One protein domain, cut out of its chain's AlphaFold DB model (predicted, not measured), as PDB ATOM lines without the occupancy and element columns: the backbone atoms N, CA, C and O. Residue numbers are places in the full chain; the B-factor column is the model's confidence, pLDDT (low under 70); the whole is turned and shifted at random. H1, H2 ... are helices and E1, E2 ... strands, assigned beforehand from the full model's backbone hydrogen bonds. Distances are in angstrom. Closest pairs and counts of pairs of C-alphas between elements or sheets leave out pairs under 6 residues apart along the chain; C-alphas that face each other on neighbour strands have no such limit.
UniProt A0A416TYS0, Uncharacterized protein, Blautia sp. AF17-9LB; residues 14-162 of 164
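AT A GLANCE: This is residues 14 to 162 of the 164 residues of an uncharacterized protein of Blautia sp. AF17-9LB (UniProt A0A416TYS0). Two strand-built parts sit next to each other: a small closed barrel of five strands, E2, E4, E3, E7 and E8, and a curled sheet of six strands, E1, E9, E6, E5, E10 and E11, with the short helix H1 on the outside of the barrel. From E7 to E8 runs a long link whose residues 98 to 103 stick out. The printed part has 149 residues with one named helix and eleven named strands, in the order E1, H1, then E2 to E11; under half of its residues are in named elements, and the class is mostly strand. The sheet is antiparallel throughout, and the barrel is mixed. The whole is compact, with a radius of gyration of the C-alphas of 15.1 A and spans of 45 by 43 by 29 A.

HOW THE PARTS SIT: Start at Phe 14, where E1, residues 14 to 17, is an edge strand of the sheet. Its neighbour is E9, residues 132 to 135, antiparallel at 162 degrees, with N 14 and O 134 at 2.9 A. Next across the sheet is E6, residues 74 to 80, antiparallel to E9, with N 74 and O 135 at 2.8 A. E5, residues 62 to 68, forms a hairpin with E6, and N 66 and O 75 are 2.8 A apart. On the other side of E5 find E10, residues 149 to 152, with N 150 and O 63 at 2.8 A. E10 forms a hairpin with the other edge strand, E11, residues 159 to 161, and N 160 and O 151 are 2.8 A apart. From edge to edge the strands' lines turn by 106 degrees and the way across turns by 92 degrees; the sheet is strongly twisted. Go back to H1, residues 19 to 22, which is on the barrel, outside it, at a height of 8.3 A over the sheet. It lies only just over E8, residues 121 to 126, with 3 of its C-alphas falling there; the closest C-alphas, of Ser 20 and Leu 125, are 5.3 A apart. H1 is too short for an O i to N i+4 pair, and its one O i to N i+3 pair is within hydrogen-bond range. E2, residues 26 to 30, is antiparallel to E8, with N 29 and O 122 at 2.8 A. On the other side of E2 is E4, residues 51 to 55, parallel to it, with N 30 and O 52 at 2.8 A. E4 forms a hairpin with E3, residues 40 to 46, with N 44 and O 53 at 2.8 A. E3 is antiparallel to E7, residues 87 to 90, with N 41 and O 88 at 2.8 A. The hairpin of E7 and E8 closes the ring, with N 89 and O 125 at 2.8 A. Between barrel and sheet, E3 and E10 have one pair of C-alphas within 8 A, Val 40 and Val 152, at 7.1 A.

IN THESE COORDINATES: Find C-alpha 14 at (-8.295, 24.038, -38.360), where E1 begins. Among the longer strands, E3 measures 18.1 A from first to last C-alpha, E5 18.4 A, E6 18.2 A and E8 15.2 A. E5 begins at C-alpha 62, at (-4.273, 13.988, -52.971). E11 ends at C-alpha 161, at (3.663, 20.723, -52.671).

THE WHOLE: The C-alphas farthest apart are those of Asn 84 and Tyr 100, at 46.9 A. The printed part has no cut. The long links are E7 to E8, with 30 residues, and E9 to E10, with 13; in the second, residues 140 to 141 pair in parallel with residues 159 to 160 of E11. The mean pLDDT of the printed part is 92.4, and residues 116 to 119 are under 70.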
ATOM      1  N   PHE A  14      -6.877  23.911 -38.693       95.38
ATOM      2  CA  PHE A  14      -8.295  24.038 -38.360       95.38
ATOM      3  C   PHE A  14      -9.159  23.178 -39.301       95.38
ATOM      4  O   PHE A  14      -9.089  23.340 -40.522       95.38
ATOM      5  N   PRO A  15     -10.004  22.265 -38.784       94.88
ATOM      6  CA  PRO A  15     -10.882  21.430 -39.607       94.88
ATOM      7  C   PRO A  15     -12.116  22.221 -40.078       94.88
ATOM      8  O   PRO A  15     -13.226  22.036 -39.580       94.88
ATOM      9  N   THR A  16     -11.933  23.139 -41.028       93.31
ATOM     10  CA  THR A  16     -12.950  24.137 -41.406       93.31
ATOM     11  C   THR A  16     -14.231  23.542 -41.983       93.31
ATOM     12  O   THR A  16     -15.330  23.972 -41.623       93.31
ATOM     13  N   LYS A  17     -14.115  22.537 -42.855       94.81
ATOM     14  CA  LYS A  17     -15.229  21.778 -43.437       94.81
ATOM     15  C   LYS A  17     -14.861  20.302 -43.546       94.81
ATOM     16  O   LYS A  17     -14.856  19.743 -44.636       94.81
ATOM     17  N   VAL A  18     -14.542  19.680 -42.414       96.81
ATOM     18  CA  VAL A  18     -14.293  18.236 -42.348       96.81
ATOM     19  C   VAL A  18     -15.553  17.531 -41.854       96.81
ATOM     20  O   VAL A  18     -16.000  17.766 -40.731       96.81
ATOM     21  N   LEU A  19     -16.129  16.644 -42.666       95.94
ATOM     22  CA  LEU A  19     -17.374  15.934 -42.354       95.94
ATOM     23  C   LEU A  19     -17.305  15.198 -41.009       95.94
ATOM     24  O   LEU A  19     -18.266  15.204 -40.230       95.94
ATOM     25  N   SER A  20     -16.156  14.586 -40.723       95.44
ATOM     26  CA  SER A  20     -15.904  13.825 -39.497       95.44
ATOM     27  C   SER A  20     -15.921  14.657 -38.216       95.44
ATOM     28  O   SER A  20     -16.182  14.093 -37.161       95.44
ATOM     29  N   ASP A  21     -15.753  15.980 -38.293       92.12
ATOM     30  CA  ASP A  21     -15.926  16.868 -37.134       92.12
ATOM     31  C   ASP A  21     -17.408  17.077 -36.766       92.12
ATOM     32  O   ASP A  21     -17.739  17.412 -35.630       92.12
ATOM     33  N   LYS A  22     -18.330  16.874 -37.719       90.31
ATOM     34  CA  LYS A  22     -19.769  17.105 -37.514       90.31
ATOM     35  C   LYS A  22     -20.565  15.814 -37.355       90.31
ATOM     36  O   LYS A  22     -21.306  15.673 -36.388       90.31
ATOM     37  N   VAL A  23     -20.466  14.905 -38.327       88.06
ATOM     38  CA  VAL A  23     -21.331  13.708 -38.425       88.06
ATOM     39  C   VAL A  23     -20.631  12.473 -39.019       88.06
ATOM     40  O   VAL A  23     -21.284  11.464 -39.280       88.06
ATOM     41  N   GLY A  24     -19.322  12.535 -39.270       85.94
ATOM     42  CA  GLY A  24     -18.545  11.433 -39.853       85.94
ATOM     43  C   GLY A  24     -17.849  10.535 -38.821       85.94
ATOM     44  O   GLY A  24     -18.289  10.398 -37.681       85.94
ATOM     45  N   ARG A  25     -16.767   9.872 -39.250       92.38
ATOM     46  CA  ARG A  25     -16.035   8.904 -38.419       92.38
ATOM     47  C   ARG A  25     -14.823   9.560 -37.778       92.38
ATOM     48  O   ARG A  25     -13.943  10.069 -38.467       92.38
ATOM     49  N   VAL A  26     -14.754   9.449 -36.461       94.94
ATOM     50  CA  VAL A  26     -13.595   9.837 -35.663       94.94
ATOM     51  C   VAL A  26     -12.931   8.571 -35.142       94.94
ATOM     52  O   VAL A  26     -13.621   7.651 -34.712       94.94
ATOM     53  N   LEU A  27     -11.605   8.516 -35.212       95.00
ATOM     54  CA  LEU A  27     -10.803   7.396 -34.735       95.00
ATOM     55  C   LEU A  27      -9.894   7.843 -33.592       95.00
ATOM     56  O   LEU A  27      -9.409   8.973 -33.569       95.00
ATOM     57  N   ASN A  28      -9.646   6.924 -32.664       95.19
ATOM     58  CA  ASN A  28      -8.694   7.100 -31.577       95.19
ATOM     59  C   ASN A  28      -7.305   6.654 -32.055       95.19
ATOM     60  O   ASN A  28      -7.035   5.460 -32.170       95.19
ATOM     61  N   MET A  29      -6.429   7.606 -32.359       96.06
ATOM     62  CA  MET A  29      -5.115   7.349 -32.947       96.06
ATOM     63  C   MET A  29      -4.034   7.337 -31.869       96.06
ATOM     64  O   MET A  29      -3.891   8.292 -31.112       96.06
ATOM     65  N   VAL A  30      -3.263   6.259 -31.786       94.38
ATOM     66  CA  VAL A  30      -2.156   6.112 -30.837       94.38
ATOM     67  C   VAL A  30      -0.879   6.612 -31.494       94.38
ATOM     68  O   VAL A  30      -0.313   5.930 -32.353       94.38
ATOM     69  N   ILE A  31      -0.431   7.793 -31.074       93.50
ATOM     70  CA  ILE A  31       0.841   8.372 -31.513       93.50
ATOM     71  C   ILE A  31       2.000   7.803 -30.688       93.50
ATOM     72  O   ILE A  31       1.848   7.486 -29.504       93.50
ATOM     73  N   LYS A  32       3.160   7.646 -31.329       91.25
ATOM     74  CA  LYS A  32       4.406   7.156 -30.704       91.25
ATOM     75  C   LYS A  32       5.515   8.209 -30.681       91.25
ATOM     76  O   LYS A  32       6.537   7.993 -30.039       91.25
ATOM     77  N   GLU A  33       5.290   9.327 -31.356       91.06
ATOM     78  CA  GLU A  33       6.162  10.491 -31.427       91.06
ATOM     79  C   GLU A  33       5.311  11.762 -31.399       91.06
ATOM     80  O   GLU A  33       4.105  11.717 -31.671       91.06
ATOM     81  N   ASP A  34       5.936  12.877 -31.035       93.12
ATOM     82  CA  ASP A  34       5.287  14.183 -31.013       93.12
ATOM     83  C   ASP A  34       4.693  14.487 -32.389       93.12
ATOM     84  O   ASP A  34       5.377  14.409 -33.409       93.12
ATOM     85  N   THR A  35       3.391  14.764 -32.417       94.31
ATOM     86  CA  THR A  35       2.636  14.912 -33.662       94.31
ATOM     87  C   THR A  35       1.926  16.255 -33.697       94.31
ATOM     88  O   THR A  35       1.101  16.561 -32.831       94.31
ATOM     89  N   ASP A  36       2.181  17.042 -34.727       95.81
ATOM     90  CA  ASP A  36       1.516  18.318 -34.921       95.81
ATOM     91  C   ASP A  36       0.088  18.122 -35.434       95.81
ATOM     92  O   ASP A  36      -0.235  17.171 -36.163       95.81
ATOM     93  N   ASN A  37      -0.784  19.059 -35.063       95.94
ATOM     94  CA  ASN A  37      -2.103  19.153 -35.668       95.94
ATOM     95  C   ASN A  37      -1.965  19.425 -37.171       95.94
ATOM     96  O   ASN A  37      -1.093  20.166 -37.609       95.94
ATOM     97  N   GLY A  38      -2.854  18.836 -37.967       96.62
ATOM     98  CA  GLY A  38      -2.779  18.928 -39.424       96.62
ATOM     99  C   GLY A  38      -2.038  17.770 -40.079       96.62
ATOM    100  O   GLY A  38      -2.181  17.581 -41.283       96.62
ATOM    101  N   THR A  39      -1.332  16.934 -39.311       97.62
ATOM    102  CA  THR A  39      -0.713  15.713 -39.838       97.62
ATOM    103  C   THR A  39      -1.774  14.801 -40.455       97.62
ATOM    104  O   THR A  39      -2.749  14.431 -39.795       97.62
ATOM    105  N   VAL A  40      -1.576  14.405 -41.715       98.00
ATOM    106  CA  VAL A  40      -2.406  13.390 -42.376       98.00
ATOM    107  C   VAL A  40      -1.688  12.052 -42.302       98.00
ATOM    108  O   VAL A  40      -0.540  11.933 -42.711       98.00
ATOM    109  N   CYS A  41      -2.377  11.034 -41.804       97.44
ATOM    110  CA  CYS A  41      -1.835   9.698 -41.604       97.44
ATOM    111  C   CYS A  41      -2.803   8.609 -42.082       97.44
ATOM    112  O   CYS A  41      -3.937   8.884 -42.485       97.44
ATOM    113  N   GLY A  42      -2.343   7.362 -42.069       97.12
ATOM    114  CA  GLY A  42      -3.149   6.181 -42.346       97.12
ATOM    115  C   GLY A  42      -3.617   5.476 -41.074       97.12
ATOM    116  O   GLY A  42      -3.089   5.668 -39.976       97.12
ATOM    117  N   LYS A  43      -4.604   4.591 -41.237       96.00
ATOM    118  CA  LYS A  43      -5.074   3.709 -40.162       96.00
ATOM    119  C   LYS A  43      -4.131   2.516 -39.995       96.00
ATOM    120  O   LYS A  43      -4.059   1.661 -40.876       96.00
ATOM    121  N   GLY A  44      -3.459   2.424 -38.852       95.75
ATOM    122  CA  GLY A  44      -2.629   1.282 -38.487       95.75
ATOM    123  C   GLY A  44      -3.405   0.138 -37.829       95.75
ATOM    124  O   GLY A  44      -4.620  -0.025 -37.984       95.75
ATOM    125  N   LYS A  45      -2.670  -0.696 -37.089       95.44
ATOM    126  CA  LYS A  45      -3.219  -1.885 -36.423       95.44
ATOM    127  C   LYS A  45      -4.156  -1.489 -35.287       95.44
ATOM    128  O   LYS A  45      -3.946  -0.483 -34.619       95.44
ATOM    129  N   TYR A  46      -5.166  -2.318 -35.041       95.25
ATOM    130  CA  TYR A  46      -5.987  -2.209 -33.838       95.25
ATOM    131  C   TYR A  46      -5.137  -2.467 -32.589       95.25
ATOM    132  O   TYR A  46      -4.367  -3.427 -32.557       95.25
ATOM    133  N   VAL A  47      -5.315  -1.629 -31.569       92.69
ATOM    134  CA  VAL A  47      -4.642  -1.748 -30.272       92.69
ATOM    135  C   VAL A  47      -5.626  -2.280 -29.229       92.69
ATOM    136  O   VAL A  47      -5.507  -3.422 -28.793       92.69
ATOM    137  N   SER A  48      -6.613  -1.471 -28.834       91.44
ATOM    138  CA  SER A  48      -7.659  -1.828 -27.861       91.44
ATOM    139  C   SER A  48      -8.747  -0.752 -27.826       91.44
ATOM    140  O   SER A  48      -8.455   0.377 -28.181       91.44
ATOM    141  N   PHE A  49      -9.979  -1.046 -27.392       87.44
ATOM    142  CA  PHE A  49     -11.029  -0.032 -27.146       87.44
ATOM    143  C   PHE A  49     -11.206   1.021 -28.262       87.44
ATOM    144  O   PHE A  49     -11.315   2.213 -27.991       87.44
ATOM    145  N   ASP A  50     -11.222   0.567 -29.518       87.94
ATOM    146  CA  ASP A  50     -11.316   1.418 -30.719       87.94
ATOM    147  C   ASP A  50     -10.102   2.338 -30.965       87.94
ATOM    148  O   ASP A  50     -10.173   3.290 -31.734       87.94
ATOM    149  N   GLN A  51      -8.964   2.029 -30.346       93.88
ATOM    150  CA  GLN A  51      -7.674   2.654 -30.616       93.88
ATOM    151  C   GLN A  51      -6.949   1.951 -31.763       93.88
ATOM    152  O   GLN A  51      -6.913   0.717 -31.834       93.88
ATOM    153  N   TYR A  52      -6.300   2.741 -32.612       95.94
ATOM    154  CA  TYR A  52      -5.493   2.271 -33.731       95.94
ATOM    155  C   TYR A  52      -4.126   2.940 -33.715       95.94
ATOM    156  O   TYR A  52      -4.009   4.116 -33.386       95.94
ATOM    157  N   GLU A  53      -3.084   2.206 -34.088       95.25
ATOM    158  CA  GLU A  53      -1.773   2.804 -34.330       95.25
ATOM    159  C   GLU A  53      -1.838   3.780 -35.514       95.25
ATOM    160  O   GLU A  53      -2.651   3.617 -36.428       95.25
ATOM    161  N   VAL A  54      -0.952   4.773 -35.520       95.62
ATOM    162  CA  VAL A  54      -0.710   5.607 -36.700       95.62
ATOM    163  C   VAL A  54       0.096   4.809 -37.729       95.62
ATOM    164  O   VAL A  54       1.081   4.155 -37.385       95.62
ATOM    165  N   ALA A  55      -0.343   4.842 -38.987       96.38
ATOM    166  CA  ALA A  55       0.421   4.371 -40.139       96.38
ATOM    167  C   ALA A  55       0.749   5.546 -41.068       96.38
ATOM    168  O   ALA A  55       0.182   6.631 -40.924       96.38
ATOM    169  N   ASP A  56       1.623   5.318 -42.044       96.56
ATOM    170  CA  ASP A  56       1.925   6.311 -43.074       96.56
ATOM    171  C   ASP A  56       0.662   6.779 -43.800       96.56
ATOM    172  O   ASP A  56      -0.297   6.016 -43.977       96.56
ATOM    173  N   ALA A  57       0.672   8.039 -44.239       94.75
ATOM    174  CA  ALA A  57      -0.384   8.573 -45.084       94.75
ATOM    175  C   ALA A  57      -0.606   7.658 -46.303       94.75
ATOM    176  O   ALA A  57       0.359   7.181 -46.912       94.75
ATOM    177  N   PRO A  58      -1.864   7.391 -46.690       94.25
ATOM    178  CA  PRO A  58      -2.126   6.530 -47.830       94.25
ATOM    179  C   PRO A  58      -1.581   7.183 -49.104       94.25
ATOM    180  O   PRO A  58      -1.911   8.325 -49.412       94.25
ATOM    181  N   ALA A  59      -0.807   6.435 -49.897       90.75
ATOM    182  CA  ALA A  59      -0.184   6.940 -51.129       90.75
ATOM    183  C   ALA A  59      -1.191   7.489 -52.165       90.75
ATOM    184  O   ALA A  59      -0.819   8.235 -53.066       90.75
ATOM    185  N   GLY A  60      -2.467   7.106 -52.053       91.50
ATOM    186  CA  GLY A  60      -3.561   7.612 -52.883       91.50
ATOM    187  C   GLY A  60      -4.164   8.944 -52.423       91.50
ATOM    188  O   GLY A  60      -5.085   9.422 -53.087       91.50
ATOM    189  N   PHE A  61      -3.700   9.518 -51.308       96.88
ATOM    190  CA  PHE A  61      -4.147  10.823 -50.831       96.88
ATOM    191  C   PHE A  61      -3.655  11.942 -51.754       96.88
ATOM    192  O   PHE A  61      -2.459  12.070 -52.021       96.88
ATOM    193  N   GLU A  62      -4.582  12.781 -52.209       97.50
ATOM    194  CA  GLU A  62      -4.273  13.988 -52.971       97.50
ATOM    195  C   GLU A  62      -5.167  15.132 -52.489       97.50
ATOM    196  O   GLU A  62      -6.396  15.001 -52.464       97.50
ATOM    197  N   GLY A  63      -4.545  16.253 -52.131       97.88
ATOM    198  CA  GLY A  63      -5.227  17.514 -51.856       97.88
ATOM    199  C   GLY A  63      -4.903  18.578 -52.905       97.88
ATOM    200  O   GLY A  63      -3.954  18.435 -53.676       97.88
ATOM    201  N   GLU A  64      -5.672  19.659 -52.918       98.25
ATOM    202  CA  GLU A  64      -5.400  20.869 -53.698       98.25
ATOM    203  C   GLU A  64      -5.451  22.085 -52.776       98.25
ATOM    204  O   GLU A  64      -6.388  22.236 -51.993       98.25
ATOM    205  N   ILE A  65      -4.446  22.953 -52.875       98.31
ATOM    206  CA  ILE A  65      -4.433  24.240 -52.179       98.31
ATOM    207  C   ILE A  65      -5.437  25.156 -52.876       98.31
ATOM    208  O   ILE A  65      -5.280  25.444 -54.059       98.31
ATOM    209  N   LEU A  66      -6.452  25.633 -52.162       97.75
ATOM    210  CA  LEU A  66      -7.498  26.475 -52.743       97.75
ATOM    211  C   LEU A  66      -7.084  27.948 -52.783       97.75
ATOM    212  O   LEU A  66      -6.952  28.535 -53.851       97.75
ATOM    213  N   GLU A  67      -6.874  28.542 -51.612       97.31
ATOM    214  CA  GLU A  67      -6.515  29.948 -51.437       97.31
ATOM    215  C   GLU A  67      -5.875  30.170 -50.059       97.31
ATOM    216  O   GLU A  67      -5.894  29.280 -49.201       97.31
ATOM    217  N   GLN A  68      -5.310  31.362 -49.860       97.44
ATOM    218  CA  GLN A  68      -4.799  31.800 -48.565       97.44
ATOM    219  C   GLN A  68      -5.915  32.491 -47.769       97.44
ATOM    220  O   GLN A  68      -6.593  33.385 -48.279       97.44
ATOM    221  N   ALA A  69      -6.094  32.090 -46.516       94.31
ATOM    222  CA  ALA A  69      -6.970  32.734 -45.555       94.31
ATOM    223  C   ALA A  69      -6.407  34.094 -45.101       94.31
ATOM    224  O   ALA A  69      -5.226  34.407 -45.267       94.31
ATOM    225  N   ALA A  70      -7.264  34.927 -44.507       92.69
ATOM    226  CA  ALA A  70      -6.905  36.287 -44.096       92.69
ATOM    227  C   ALA A  70      -5.837  36.346 -42.986       92.69
ATOM    228  O   ALA A  70      -5.177  37.371 -42.824       92.69
ATOM    229  N   ASP A  71      -5.669  35.266 -42.226       89.12
ATOM    230  CA  ASP A  71      -4.653  35.108 -41.182       89.12
ATOM    231  C   ASP A  71      -3.309  34.570 -41.714       89.12
ATOM    232  O   ASP A  71      -2.349  34.447 -40.954       89.12
ATOM    233  N   GLY A  72      -3.219  34.307 -43.021       93.56
ATOM    234  CA  GLY A  72      -2.022  33.803 -43.689       93.56
ATOM    235  C   GLY A  72      -1.952  32.279 -43.809       93.56
ATOM    236  O   GLY A  72      -1.026  31.788 -44.467       93.56
ATOM    237  N   ASN A  73      -2.911  31.542 -43.244       96.69
ATOM    238  CA  ASN A  73      -3.024  30.096 -43.414       96.69
ATOM    239  C   ASN A  73      -3.584  29.737 -44.798       96.69
ATOM    240  O   ASN A  73      -3.991  30.601 -45.567       96.69
ATOM    241  N   TRP A  74      -3.600  28.453 -45.139       98.25
ATOM    242  CA  TRP A  74      -3.966  27.962 -46.465       98.25
ATOM    243  C   TRP A  74      -5.030  26.882 -46.380       98.25
ATOM    244  O   TRP A  74      -4.897  25.932 -45.610       98.25
ATOM    245  N   TYR A  75      -6.057  26.990 -47.218       98.31
ATOM    246  CA  TYR A  75      -7.071  25.950 -47.339       98.31
ATOM    247  C   TYR A  75      -6.604  24.835 -48.264       98.31
ATOM    248  O   TYR A  75      -6.173  25.093 -49.389       98.31
ATOM    249  N   VAL A  76      -6.759  23.593 -47.815       98.38
ATOM    250  CA  VAL A  76      -6.520  22.387 -48.607       98.38
ATOM    251  C   VAL A  76      -7.824  21.611 -48.729       98.38
ATOM    252  O   VAL A  76      -8.420  21.229 -47.724       98.38
ATOM    253  N   GLU A  77      -8.259  21.367 -49.964       98.50
ATOM    254  CA  GLU A  77      -9.392  20.491 -50.265       98.50
ATOM    255  C   GLU A  77      -8.904  19.087 -50.611       98.50
ATOM    256  O   GLU A  77      -8.014  18.912 -51.444       98.50
ATOM    257  N   VAL A  78      -9.529  18.072 -50.023       98.25
ATOM    258  CA  VAL A  78      -9.274  16.671 -50.356       98.25
ATOM    259  C   VAL A  78      -9.883  16.353 -51.720       98.25
ATOM    260  O   VAL A  78     -11.103  16.366 -51.897       98.25
ATOM    261  N   LYS A  79      -9.039  16.003 -52.692       97.81
ATOM    262  CA  LYS A  79      -9.461  15.629 -54.052       97.81
ATOM    263  C   LYS A  79      -9.549  14.133 -54.250       97.81
ATOM    264  O   LYS A  79     -10.367  13.659 -55.037       97.81
ATOM    265  N   LYS A  80      -8.703  13.384 -53.549       97.00
ATOM    266  CA  LYS A  80      -8.624  11.938 -53.696       97.00
ATOM    267  C   LYS A  80      -8.240  11.282 -52.385       97.00
ATOM    268  O   LYS A  80      -7.311  11.707 -51.706       97.00
ATOM    269  N   VAL A  81      -8.957  10.214 -52.072       95.19
ATOM    270  CA  VAL A  81      -8.659   9.282 -50.990       95.19
ATOM    271  C   VAL A  81      -9.207   7.919 -51.402       95.19
ATOM    272  O   VAL A  81     -10.272   7.842 -52.016       95.19
ATOM    273  N   ASP A  82      -8.473   6.847 -51.115       91.94
ATOM    274  CA  ASP A  82      -8.968   5.488 -51.337       91.94
ATOM    275  C   ASP A  82      -9.948   5.125 -50.207       91.94
ATOM    276  O   ASP A  82      -9.557   5.144 -49.037       91.94
ATOM    277  N   PRO A  83     -11.207   4.758 -50.509       84.44
ATOM    278  CA  PRO A  83     -12.162   4.324 -49.491       84.44
ATOM    279  C   PRO A  83     -11.688   3.133 -48.641       84.44
ATOM    280  O   PRO A  83     -12.155   2.970 -47.514       84.44
ATOM    281  N   ASN A  84     -10.778   2.302 -49.161       89.69
ATOM    282  CA  ASN A  84     -10.218   1.144 -48.459       89.69
ATOM    283  C   ASN A  84      -8.933   1.465 -47.679       89.69
ATOM    284  O   ASN A  84      -8.527   0.673 -46.829       89.69
ATOM    285  N   ALA A  85      -8.306   2.614 -47.941       92.44
ATOM    286  CA  ALA A  85      -7.120   3.101 -47.245       92.44
ATOM    287  C   ALA A  85      -7.365   4.555 -46.805       92.44
ATOM    288  O   ALA A  85      -6.927   5.493 -47.478       92.44
ATOM    289  N   PRO A  86      -8.118   4.755 -45.705       93.56
ATOM    290  CA  PRO A  86      -8.565   6.079 -45.299       93.56
ATOM    291  C   PRO A  86      -7.383   6.975 -44.932       93.56
ATOM    292  O   PRO A  86      -6.476   6.557 -44.209       93.56
ATOM    293  N   ALA A  87      -7.444   8.224 -45.388       97.31
ATOM    294  CA  ALA A  87      -6.607   9.303 -44.883       97.31
ATOM    295  C   ALA A  87      -7.249   9.882 -43.617       97.31
ATOM    296  O   ALA A  87      -8.465  10.073 -43.560       97.31
ATOM    297  N   ILE A  88      -6.443  10.133 -42.591       97.81
ATOM    298  CA  ILE A  88      -6.894  10.574 -41.271       97.81
ATOM    299  C   ILE A  88      -6.137  11.845 -40.907       97.81
ATOM    300  O   ILE A  88      -4.914  11.828 -40.829       97.81
ATOM    301  N   LEU A  89      -6.866  12.930 -40.662       98.06
ATOM    302  CA  LEU A  89      -6.320  14.193 -40.178       98.06
ATOM    303  C   LEU A  89      -6.236  14.168 -38.648       98.06
ATOM    304  O   LEU A  89      -7.261  14.021 -37.981       98.06
ATOM    305  N   ILE A  90      -5.038  14.325 -38.090       97.25
ATOM    306  CA  ILE A  90      -4.845  14.477 -36.646       97.25
ATOM    307  C   ILE A  90      -5.218  15.900 -36.235       97.25
ATOM    308  O   ILE A  90      -4.669  16.875 -36.756       97.25
ATOM    309  N   TYR A  91      -6.159  16.017 -35.300       95.88
ATOM    310  CA  TYR A  91      -6.567  17.305 -34.752       95.88
ATOM    311  C   TYR A  91      -7.131  17.159 -33.339       95.88
ATOM    312  O   TYR A  91      -8.196  16.573 -33.150       95.88
ATOM    313  N   GLU A  92      -6.457  17.770 -32.368       92.19
ATOM    314  CA  GLU A  92      -6.995  18.028 -31.030       92.19
ATOM    315  C   GLU A  92      -7.196  19.523 -30.813       92.19
ATOM    316  O   GLU A  92      -6.397  20.347 -31.265       92.19
ATOM    317  N   VAL A  93      -8.252  19.880 -30.081       89.25
ATOM    318  CA  VAL A  93      -8.465  21.272 -29.677       89.25
ATOM    319  C   VAL A  93      -7.388  21.629 -28.645       89.25
ATOM    320  O   VAL A  93      -7.334  20.979 -27.600       89.25
ATOM    321  N   PRO A  94      -6.538  22.643 -28.893       84.81
ATOM    322  CA  PRO A  94      -5.535  23.058 -27.922       84.81
ATOM    323  C   PRO A  94      -6.208  23.549 -26.636       84.81
ATOM    324  O   PRO A  94      -7.020  24.476 -26.667       84.81
ATOM    325  N   GLU A  95      -5.870  22.943 -25.499       80.88
ATOM    326  CA  GLU A  95      -6.328  23.402 -24.186       80.88
ATOM    327  C   GLU A  95      -5.342  24.442 -23.641       80.88
ATOM    328  O   GLU A  95      -4.230  24.116 -23.226       80.88
ATOM    329  N   ILE A  96      -5.746  25.714 -23.667       82.25
ATOM    330  CA  ILE A  96      -4.912  26.848 -23.254       82.25
ATOM    331  C   ILE A  96      -5.460  27.404 -21.939       82.25
ATOM    332  O   ILE A  96      -6.436  28.150 -21.924       82.25
ATOM    333  N   ALA A  97      -4.835  27.022 -20.824       76.25
ATOM    334  CA  ALA A  97      -5.224  27.472 -19.483       76.25
ATOM    335  C   ALA A  97      -4.569  28.807 -19.064       76.25
ATOM    336  O   ALA A  97      -4.917  29.370 -18.025       76.25
ATOM    337  N   GLU A  98      -3.620  29.324 -19.850       76.50
ATOM    338  CA  GLU A  98      -2.964  30.609 -19.597       76.50
ATOM    339  C   GLU A  98      -3.744  31.784 -20.197       76.50
ATOM    340  O   GLU A  98      -4.235  31.721 -21.320       76.50
ATOM    341  N   THR A  99      -3.816  32.896 -19.460       73.75
ATOM    342  CA  THR A  99      -4.564  34.094 -19.886       73.75
ATOM    343  C   THR A  99      -3.776  35.401 -19.779       73.75
ATOM    344  O   THR A  99      -4.301  36.453 -20.135       73.75
ATOM    345  N   TYR A 100      -2.539  35.379 -19.266       70.62
ATOM    346  CA  TYR A 100      -1.792  36.604 -18.941       70.62
ATOM    347  C   TYR A 100      -0.704  36.980 -19.957       70.62
ATOM    348  O   TYR A 100      -0.231  38.116 -19.923       70.62
ATOM    349  N   ASN A 101      -0.289  36.072 -20.849       79.25
ATOM    350  CA  ASN A 101       0.743  36.353 -21.847       79.25
ATOM    351  C   ASN A 101       0.349  35.833 -23.233       79.25
ATOM    352  O   ASN A 101       0.338  34.628 -23.469       79.25
ATOM    353  N   SER A 102       0.103  36.758 -24.161       83.06
ATOM    354  CA  SER A 102      -0.301  36.449 -25.535       83.06
ATOM    355  C   SER A 102       0.731  35.637 -26.322       83.06
ATOM    356  O   SER A 102       0.368  34.976 -27.290       83.06
ATOM    357  N   GLU A 103       2.007  35.671 -25.929       86.62
ATOM    358  CA  GLU A 103       3.064  34.902 -26.591       86.62
ATOM    359  C   GLU A 103       2.957  33.404 -26.291       86.62
ATOM    360  O   GLU A 103       3.192  32.588 -27.176       86.62
ATOM    361  N   PHE A 104       2.563  33.039 -25.069       84.50
ATOM    362  CA  PHE A 104       2.436  31.642 -24.647       84.50
ATOM    363  C   PHE A 104       1.104  31.026 -25.082       84.50
ATOM    364  O   PHE A 104       1.014  29.816 -25.263       84.50
ATOM    365  N   THR A 105       0.096  31.857 -25.354       85.88
ATOM    366  CA  THR A 105      -1.212  31.415 -25.851       85.88
ATOM    367  C   THR A 105      -1.265  31.221 -27.369       85.88
ATOM    368  O   THR A 105      -2.338  30.945 -27.901       85.88
ATOM    369  N   LYS A 106      -0.160  31.410 -28.106       88.31
ATOM    370  CA  LYS A 106      -0.150  31.180 -29.559       88.31
ATOM    371  C   LYS A 106      -0.380  29.705 -29.855       88.31
ATOM    372  O   LYS A 106       0.337  28.855 -29.341       88.31
ATOM    373  N   THR A 107      -1.338  29.407 -30.731       88.62
ATOM    374  CA  THR A 107      -1.673  28.032 -31.132       88.62
ATOM    375  C   THR A 107      -0.473  27.268 -31.693       88.62
ATOM    376  O   THR A 107      -0.349  26.078 -31.440       88.62
ATOM    377  N   SER A 108       0.445  27.961 -32.369       91.00
ATOM    378  CA  SER A 108       1.687  27.393 -32.903       91.00
ATOM    379  C   SER A 108       2.673  26.908 -31.833       91.00
ATOM    380  O   SER A 108       3.669  26.289 -32.174       91.00
ATOM    381  N   ASN A 109       2.428  27.153 -30.544       90.31
ATOM    382  CA  ASN A 109       3.237  26.582 -29.462       90.31
ATOM    383  C   ASN A 109       2.768  25.172 -29.049       90.31
ATOM    384  O   ASN A 109       3.405  24.546 -28.203       90.31
ATOM    385  N   PHE A 110       1.626  24.698 -29.562       90.25
ATOM    386  CA  PHE A 110       0.958  23.490 -29.080       90.25
ATOM    387  C   PHE A 110       1.042  22.354 -30.097       90.25
ATOM    388  O   PHE A 110       0.798  22.540 -31.284       90.25
ATOM    389  N   PHE A 111       1.304  21.152 -29.590       92.81
ATOM    390  CA  PHE A 111       1.387  19.918 -30.363       92.81
ATOM    391  C   PHE A 111       0.863  18.735 -29.549       92.81
ATOM    392  O   PHE A 111       0.634  18.814 -28.333       92.81
ATOM    393  N   ASN A 112       0.696  17.590 -30.205       92.44
ATOM    394  CA  ASN A 112       0.310  16.366 -29.532       92.44
ATOM    395  C   ASN A 112       1.548  15.624 -29.025       92.44
ATOM    396  O   ASN A 112       2.113  14.799 -29.731       92.44
ATOM    397  N   ALA A 113       1.937  15.902 -27.779       90.94
ATOM    398  CA  ALA A 113       3.095  15.244 -27.170       90.94
ATOM    399  C   ALA A 113       2.913  13.729 -26.988       90.94
ATOM    400  O   ALA A 113       1.981  13.307 -26.302       90.94
ATOM    401  N   ALA A 114       3.817  12.916 -27.526       89.00
ATOM    402  CA  ALA A 114       3.900  11.502 -27.195       89.00
ATOM    403  C   ALA A 114       4.752  11.336 -25.932       89.00
ATOM    404  O   ALA A 114       5.912  11.735 -25.894       89.00
ATOM    405  N   THR A 115       4.200  10.734 -24.879       72.50
ATOM    406  CA  THR A 115       4.966  10.467 -23.654       72.50
ATOM    407  C   THR A 115       5.166   8.974 -23.449       72.50
ATOM    408  O   THR A 115       4.313   8.151 -23.780       72.50
ATOM    409  N   ALA A 116       6.312   8.610 -22.872       61.25
ATOM    410  CA  ALA A 116       6.632   7.220 -22.553       61.25
ATOM    411  C   ALA A 116       5.704   6.630 -21.471       61.25
ATOM    412  O   ALA A 116       5.573   5.412 -21.367       61.25
ATOM    413  N   GLU A 117       5.058   7.477 -20.664       57.41
ATOM    414  CA  GLU A 117       4.249   7.040 -19.523       57.41
ATOM    415  C   GLU A 117       2.798   6.688 -19.883       57.41
ATOM    416  O   GLU A 117       2.118   6.025 -19.095       57.41
ATOM    417  N   ARG A 118       2.295   7.100 -21.055       50.75
ATOM    418  CA  ARG A 118       0.937   6.764 -21.504       50.75
ATOM    419  C   ARG A 118       0.857   6.803 -23.026       50.75
ATOM    420  O   ARG A 118       1.259   7.786 -23.631       50.75
ATOM    421  N   THR A 119       0.262   5.780 -23.642       56.66
ATOM    422  CA  THR A 119      -0.165   5.836 -25.046       56.66
ATOM    423  C   THR A 119      -1.101   7.027 -25.222       56.66
ATOM    424  O   THR A 119      -2.285   6.954 -24.872       56.66
ATOM    425  N   LYS A 120      -0.574   8.158 -25.712       81.50
ATOM    426  CA  LYS A 120      -1.415   9.314 -25.996       81.50
ATOM    427  C   LYS A 120      -2.271   8.948 -27.191       81.50
ATOM    428  O   LYS A 120      -1.793   8.693 -28.293       81.50
ATOM    429  N   THR A 121      -3.552   8.834 -26.899       90.56
ATOM    430  CA  THR A 121      -4.583   8.687 -27.906       90.56
ATOM    431  C   THR A 121      -5.015  10.088 -28.291       90.56
ATOM    432  O   THR A 121      -5.329  10.882 -27.405       90.56
ATOM    433  N   VAL A 122      -5.001  10.378 -29.583       93.81
ATOM    434  CA  VAL A 122      -5.454  11.643 -30.152       93.81
ATOM    435  C   VAL A 122      -6.588  11.396 -31.128       93.81
ATOM    436  O   VAL A 122      -6.732  10.313 -31.701       93.81
ATOM    437  N   ARG A 123      -7.400  12.419 -31.331       95.12
ATOM    438  CA  ARG A 123      -8.491  12.429 -32.287       95.12
ATOM    439  C   ARG A 123      -7.964  12.453 -33.724       95.12
ATOM    440  O   ARG A 123      -7.247  13.363 -34.134       95.12
ATOM    441  N   GLY A 124      -8.384  11.459 -34.504       96.94
ATOM    442  CA  GLY A 124      -8.198  11.398 -35.949       96.94
ATOM    443  C   GLY A 124      -9.525  11.568 -36.686       96.94
ATOM    444  O   GLY A 124     -10.437  10.757 -36.526       96.94
ATOM    445  N   LEU A 125      -9.638  12.602 -37.514       97.69
ATOM    446  CA  LEU A 125     -10.795  12.846 -38.371       97.69
ATOM    447  C   LEU A 125     -10.600  12.105 -39.696       97.69
ATOM    448  O   LEU A 125      -9.647  12.380 -40.424       97.69
ATOM    449  N   VAL A 126     -11.489  11.167 -40.033       97.12
ATOM    450  CA  VAL A 126     -11.410  10.480 -41.330       97.12
ATOM    451  C   VAL A 126     -11.754  11.472 -42.437       97.12
ATOM    452  O   VAL A 126     -12.856  12.026 -42.441       97.12
ATOM    453  N   LEU A 127     -10.816  11.676 -43.359       97.62
ATOM    454  CA  LEU A 127     -10.963  12.570 -44.498       97.62
ATOM    455  C   LEU A 127     -11.734  11.896 -45.632       97.62
ATOM    456  O   LEU A 127     -11.559  10.713 -45.934       97.62
ATOM    457  N   THR A 128     -12.559  12.691 -46.294       96.00
ATOM    458  CA  THR A 128     -13.346  12.329 -47.468       96.00
ATOM    459  C   THR A 128     -13.165  13.374 -48.562       96.00
ATOM    460  O   THR A 128     -12.760  14.503 -48.298       96.00
ATOM    461  N   VAL A 129     -13.423  12.998 -49.818       97.00
ATOM    462  CA  VAL A 129     -13.355  13.946 -50.944       97.00
ATOM    463  C   VAL A 129     -14.291  15.124 -50.668       97.00
ATOM    464  O   VAL A 129     -15.403  14.903 -50.194       97.00
ATOM    465  N   THR A 130     -13.858  16.341 -51.004       96.69
ATOM    466  CA  THR A 130     -14.504  17.643 -50.716       96.69
ATOM    467  C   THR A 130     -14.362  18.170 -49.288       96.69
ATOM    468  O   THR A 130     -14.763  19.305 -49.031       96.69
ATOM    469  N   ASP A 131     -13.758  17.411 -48.365       98.19
ATOM    470  CA  ASP A 131     -13.395  17.981 -47.067       98.19
ATOM    471  C   ASP A 131     -12.351  19.084 -47.255       98.19
ATOM    472  O   ASP A 131     -11.411  18.941 -48.042       98.19
ATOM    473  N   VAL A 132     -12.507  20.172 -46.500       98.19
ATOM    474  CA  VAL A 132     -11.553  21.285 -46.467       98.19
ATOM    475  C   VAL A 132     -11.043  21.462 -45.049       98.19
ATOM    476  O   VAL A 132     -11.815  21.455 -44.089       98.19
ATOM    477  N   TYR A 133      -9.736  21.635 -44.924       97.88
ATOM    478  CA  TYR A 133      -9.080  22.012 -43.683       97.88
ATOM    479  C   TYR A 133      -8.030  23.082 -43.974       97.88
ATOM    480  O   TYR A 133      -7.591  23.268 -45.108       97.88
ATOM    481  N   GLU A 134      -7.700  23.848 -42.952       97.56
ATOM    482  CA  GLU A 134      -6.809  24.995 -43.025       97.56
ATOM    483  C   GLU A 134      -5.495  24.659 -42.332       97.56
ATOM    484  O   GLU A 134      -5.522  24.033 -41.275       97.56
ATOM    485  N   LEU A 135      -4.373  25.066 -42.922       97.69
ATOM    486  CA  LEU A 135      -3.025  24.783 -42.438       97.69
ATOM    487  C   LEU A 135      -2.155  26.037 -42.425       97.69
ATOM    488  O   LEU A 135      -2.179  26.825 -43.374       97.69
ATOM    489  N   SER A 136      -1.307  26.181 -41.413       96.75
ATOM    490  CA  SER A 136      -0.253  27.194 -41.429       96.75
ATOM    491  C   SER A 136       0.817  26.889 -42.481       96.75
ATOM    492  O   SER A 136       1.030  25.741 -42.880       96.75
ATOM    493  N   GLY A 137       1.503  27.934 -42.956       95.12
ATOM    494  CA  GLY A 137       2.468  27.834 -44.060       95.12
ATOM    495  C   GLY A 137       3.660  26.899 -43.801       95.12
ATOM    496  O   GLY A 137       4.199  26.322 -44.738       95.12
ATOM    497  N   ASP A 138       4.054  26.715 -42.545       93.31
ATOM    498  CA  ASP A 138       5.118  25.810 -42.098       93.31
ATOM    499  C   ASP A 138       4.760  24.320 -42.217       93.31
ATOM    500  O   ASP A 138       5.673  23.492 -42.305       93.31
ATOM    501  N   THR A 139       3.465  23.999 -42.335       95.38
ATOM    502  CA  THR A 139       2.959  22.642 -42.613       95.38
ATOM    503  C   THR A 139       3.336  22.153 -44.013       95.38
ATOM    504  O   THR A 139       3.310  20.955 -44.286       95.38
ATOM    505  N   PHE A 140       3.695  23.052 -44.932       97.19
ATOM    506  CA  PHE A 140       4.029  22.679 -46.303       97.19
ATOM    507  C   PHE A 140       5.523  22.383 -46.457       97.19
ATOM    508  O   PHE A 140       6.387  23.109 -45.957       97.19
ATOM    509  N   ASP A 141       5.828  21.311 -47.182       96.44
ATOM    510  CA  ASP A 141       7.148  21.092 -47.767       96.44
ATOM    511  C   ASP A 141       7.125  21.628 -49.205       96.44
ATOM    512  O   ASP A 141       6.535  21.029 -50.110       96.44
ATOM    513  N   GLY A 142       7.676  22.830 -49.374       95.31
ATOM    514  CA  GLY A 142       7.545  23.660 -50.572       95.31
ATOM    515  C   GLY A 142       6.724  24.930 -50.328       95.31
ATOM    516  O   GLY A 142       6.153  25.140 -49.260       95.31
ATOM    517  N   THR A 143       6.687  25.826 -51.317       95.56
ATOM    518  CA  THR A 143       5.913  27.075 -51.219       95.56
ATOM    519  C   THR A 143       4.445  26.811 -51.558       95.56
ATOM    520  O   THR A 143       4.166  26.431 -52.699       95.56
ATOM    521  N   PRO A 144       3.496  27.025 -50.627       96.19
ATOM    522  CA  PRO A 144       2.080  26.869 -50.928       96.19
ATOM    523  C   PRO A 144       1.627  27.932 -51.935       96.19
ATOM    524  O   PRO A 144       1.929  29.117 -51.799       96.19
ATOM    525  N   VAL A 145       0.912  27.492 -52.971       96.00
ATOM    526  CA  VAL A 145       0.327  28.343 -54.016       96.00
ATOM    527  C   VAL A 145      -1.030  27.759 -54.394       96.00
ATOM    528  O   VAL A 145      -1.154  26.547 -54.560       96.00
ATOM    529  N   ALA A 146      -2.040  28.612 -54.557       97.06
ATOM    530  CA  ALA A 146      -3.369  28.208 -55.011       97.06
ATOM    531  C   ALA A 146      -3.317  27.381 -56.313       97.06
ATOM    532  O   ALA A 146      -2.527  27.660 -57.219       97.06
ATOM    533  N   GLY A 147      -4.160  26.356 -56.400       96.94
ATOM    534  CA  GLY A 147      -4.231  25.403 -57.507       96.94
ATOM    535  C   GLY A 147      -3.135  24.334 -57.504       96.94
ATOM    536  O   GLY A 147      -3.140  23.450 -58.363       96.94
ATOM    537  N   LYS A 148      -2.169  24.379 -56.573       97.44
ATOM    538  CA  LYS A 148      -1.147  23.333 -56.468       97.44
ATOM    539  C   LYS A 148      -1.685  22.101 -55.760       97.44
ATOM    540  O   LYS A 148      -2.388  22.186 -54.754       97.44
ATOM    541  N   LYS A 149      -1.283  20.943 -56.277       97.62
ATOM    542  CA  LYS A 149      -1.539  19.652 -55.651       97.62
ATOM    543  C   LYS A 149      -0.626  19.475 -54.442       97.62
ATOM    544  O   LYS A 149       0.549  19.845 -54.484       97.62
ATOM    545  N   VAL A 150      -1.161  18.832 -53.410       97.44
ATOM    546  CA  VAL A 150      -0.397  18.359 -52.259       97.44
ATOM    547  C   VAL A 150      -0.546  16.860 -52.054       97.44
ATOM    548  O   VAL A 150      -1.611  16.279 -52.277       97.44
ATOM    549  N   THR A 151       0.542  16.240 -51.617       97.50
ATOM    550  CA  THR A 151       0.605  14.842 -51.173       97.50
ATOM    551  C   THR A 151       1.290  14.780 -49.813       97.50
ATOM    552  O   THR A 151       1.868  15.767 -49.364       97.50
ATOM    553  N   VAL A 152       1.262  13.625 -49.158       96.88
ATOM    554  CA  VAL A 152       2.003  13.407 -47.910       96.88
ATOM    555  C   VAL A 152       2.915  12.207 -48.101       96.88
ATOM    556  O   VAL A 152       2.474  11.154 -48.559       96.88
ATOM    557  N   GLU A 153       4.200  12.401 -47.827       94.38
ATOM    558  CA  GLU A 153       5.193  11.332 -47.903       94.38
ATOM    559  C   GLU A 153       5.136  10.449 -46.650       94.38
ATOM    560  O   GLU A 153       4.699  10.884 -45.584       94.38
ATOM    561  N   ALA A 154       5.586   9.198 -46.772       92.06
ATOM    562  CA  ALA A 154       5.679   8.284 -45.635       92.06
ATOM    563  C   ALA A 154       6.556   8.885 -44.521       92.06
ATOM    564  O   ALA A 154       7.615   9.447 -44.798       92.06
ATOM    565  N   GLY A 155       6.102   8.784 -43.272       90.19
ATOM    566  CA  GLY A 155       6.743   9.389 -42.102       90.19
ATOM    567  C   GLY A 155       6.712  10.922 -42.031       90.19
ATOM    568  O   GLY A 155       7.278  11.483 -41.097       90.19
ATOM    569  N   SER A 156       6.086  11.623 -42.983       94.38
ATOM    570  CA  SER A 156       6.034  13.088 -42.976       94.38
ATOM    571  C   SER A 156       4.810  13.618 -42.232       94.38
ATOM    572  O   SER A 156       3.687  13.164 -42.439       94.38
ATOM    573  N   GLN A 157       5.025  14.659 -41.429       96.12
ATOM    574  CA  GLN A 157       3.958  15.492 -40.862       96.12
ATOM    575  C   GLN A 157       3.602  16.688 -41.765       96.12
ATOM    576  O   GLN A 157       2.746  17.496 -41.410       96.12
ATOM    577  N   LYS A 158       4.264  16.818 -42.927       96.94
ATOM    578  CA  LYS A 158       4.126  17.940 -43.864       96.94
ATOM    579  C   LYS A 158       3.435  17.564 -45.169       96.94
ATOM    580  O   LYS A 158       3.605  16.463 -45.698       96.94
ATOM    581  N   HIS A 159       2.744  18.544 -45.743       97.62
ATOM    582  CA  HIS A 159       2.128  18.471 -47.066       97.62
ATOM    583  C   HIS A 159       3.139  18.874 -48.124       97.62
ATOM    584  O   HIS A 159       3.468  20.050 -48.282       97.62
ATOM    585  N   LYS A 160       3.619  17.892 -48.881       97.50
ATOM    586  CA  LYS A 160       4.507  18.130 -50.010       97.50
ATOM    587  C   LYS A 160       3.745  18.801 -51.138       97.50
ATOM    588  O   LYS A 160       2.780  18.237 -51.658       97.50
ATOM    589  N   VAL A 161       4.203  19.981 -51.534       97.12
ATOM    590  CA  VAL A 161       3.663  20.723 -52.671       97.12
ATOM    591  C   VAL A 161       4.277  20.177 -53.957       97.12
ATOM    592  O   VAL A 161       5.489  20.005 -54.057       97.12
ATOM    593  N   SER A 162       3.450  19.900 -54.967       92.06
ATOM    594  CA  SER A 162       3.944  19.456 -56.274       92.06
ATOM    595  C   SER A 162       4.842  20.519 -56.922       92.06
ATOM    596  O   SER A 162       4.411  21.670 -57.082       92.06
TER     597      SER A 162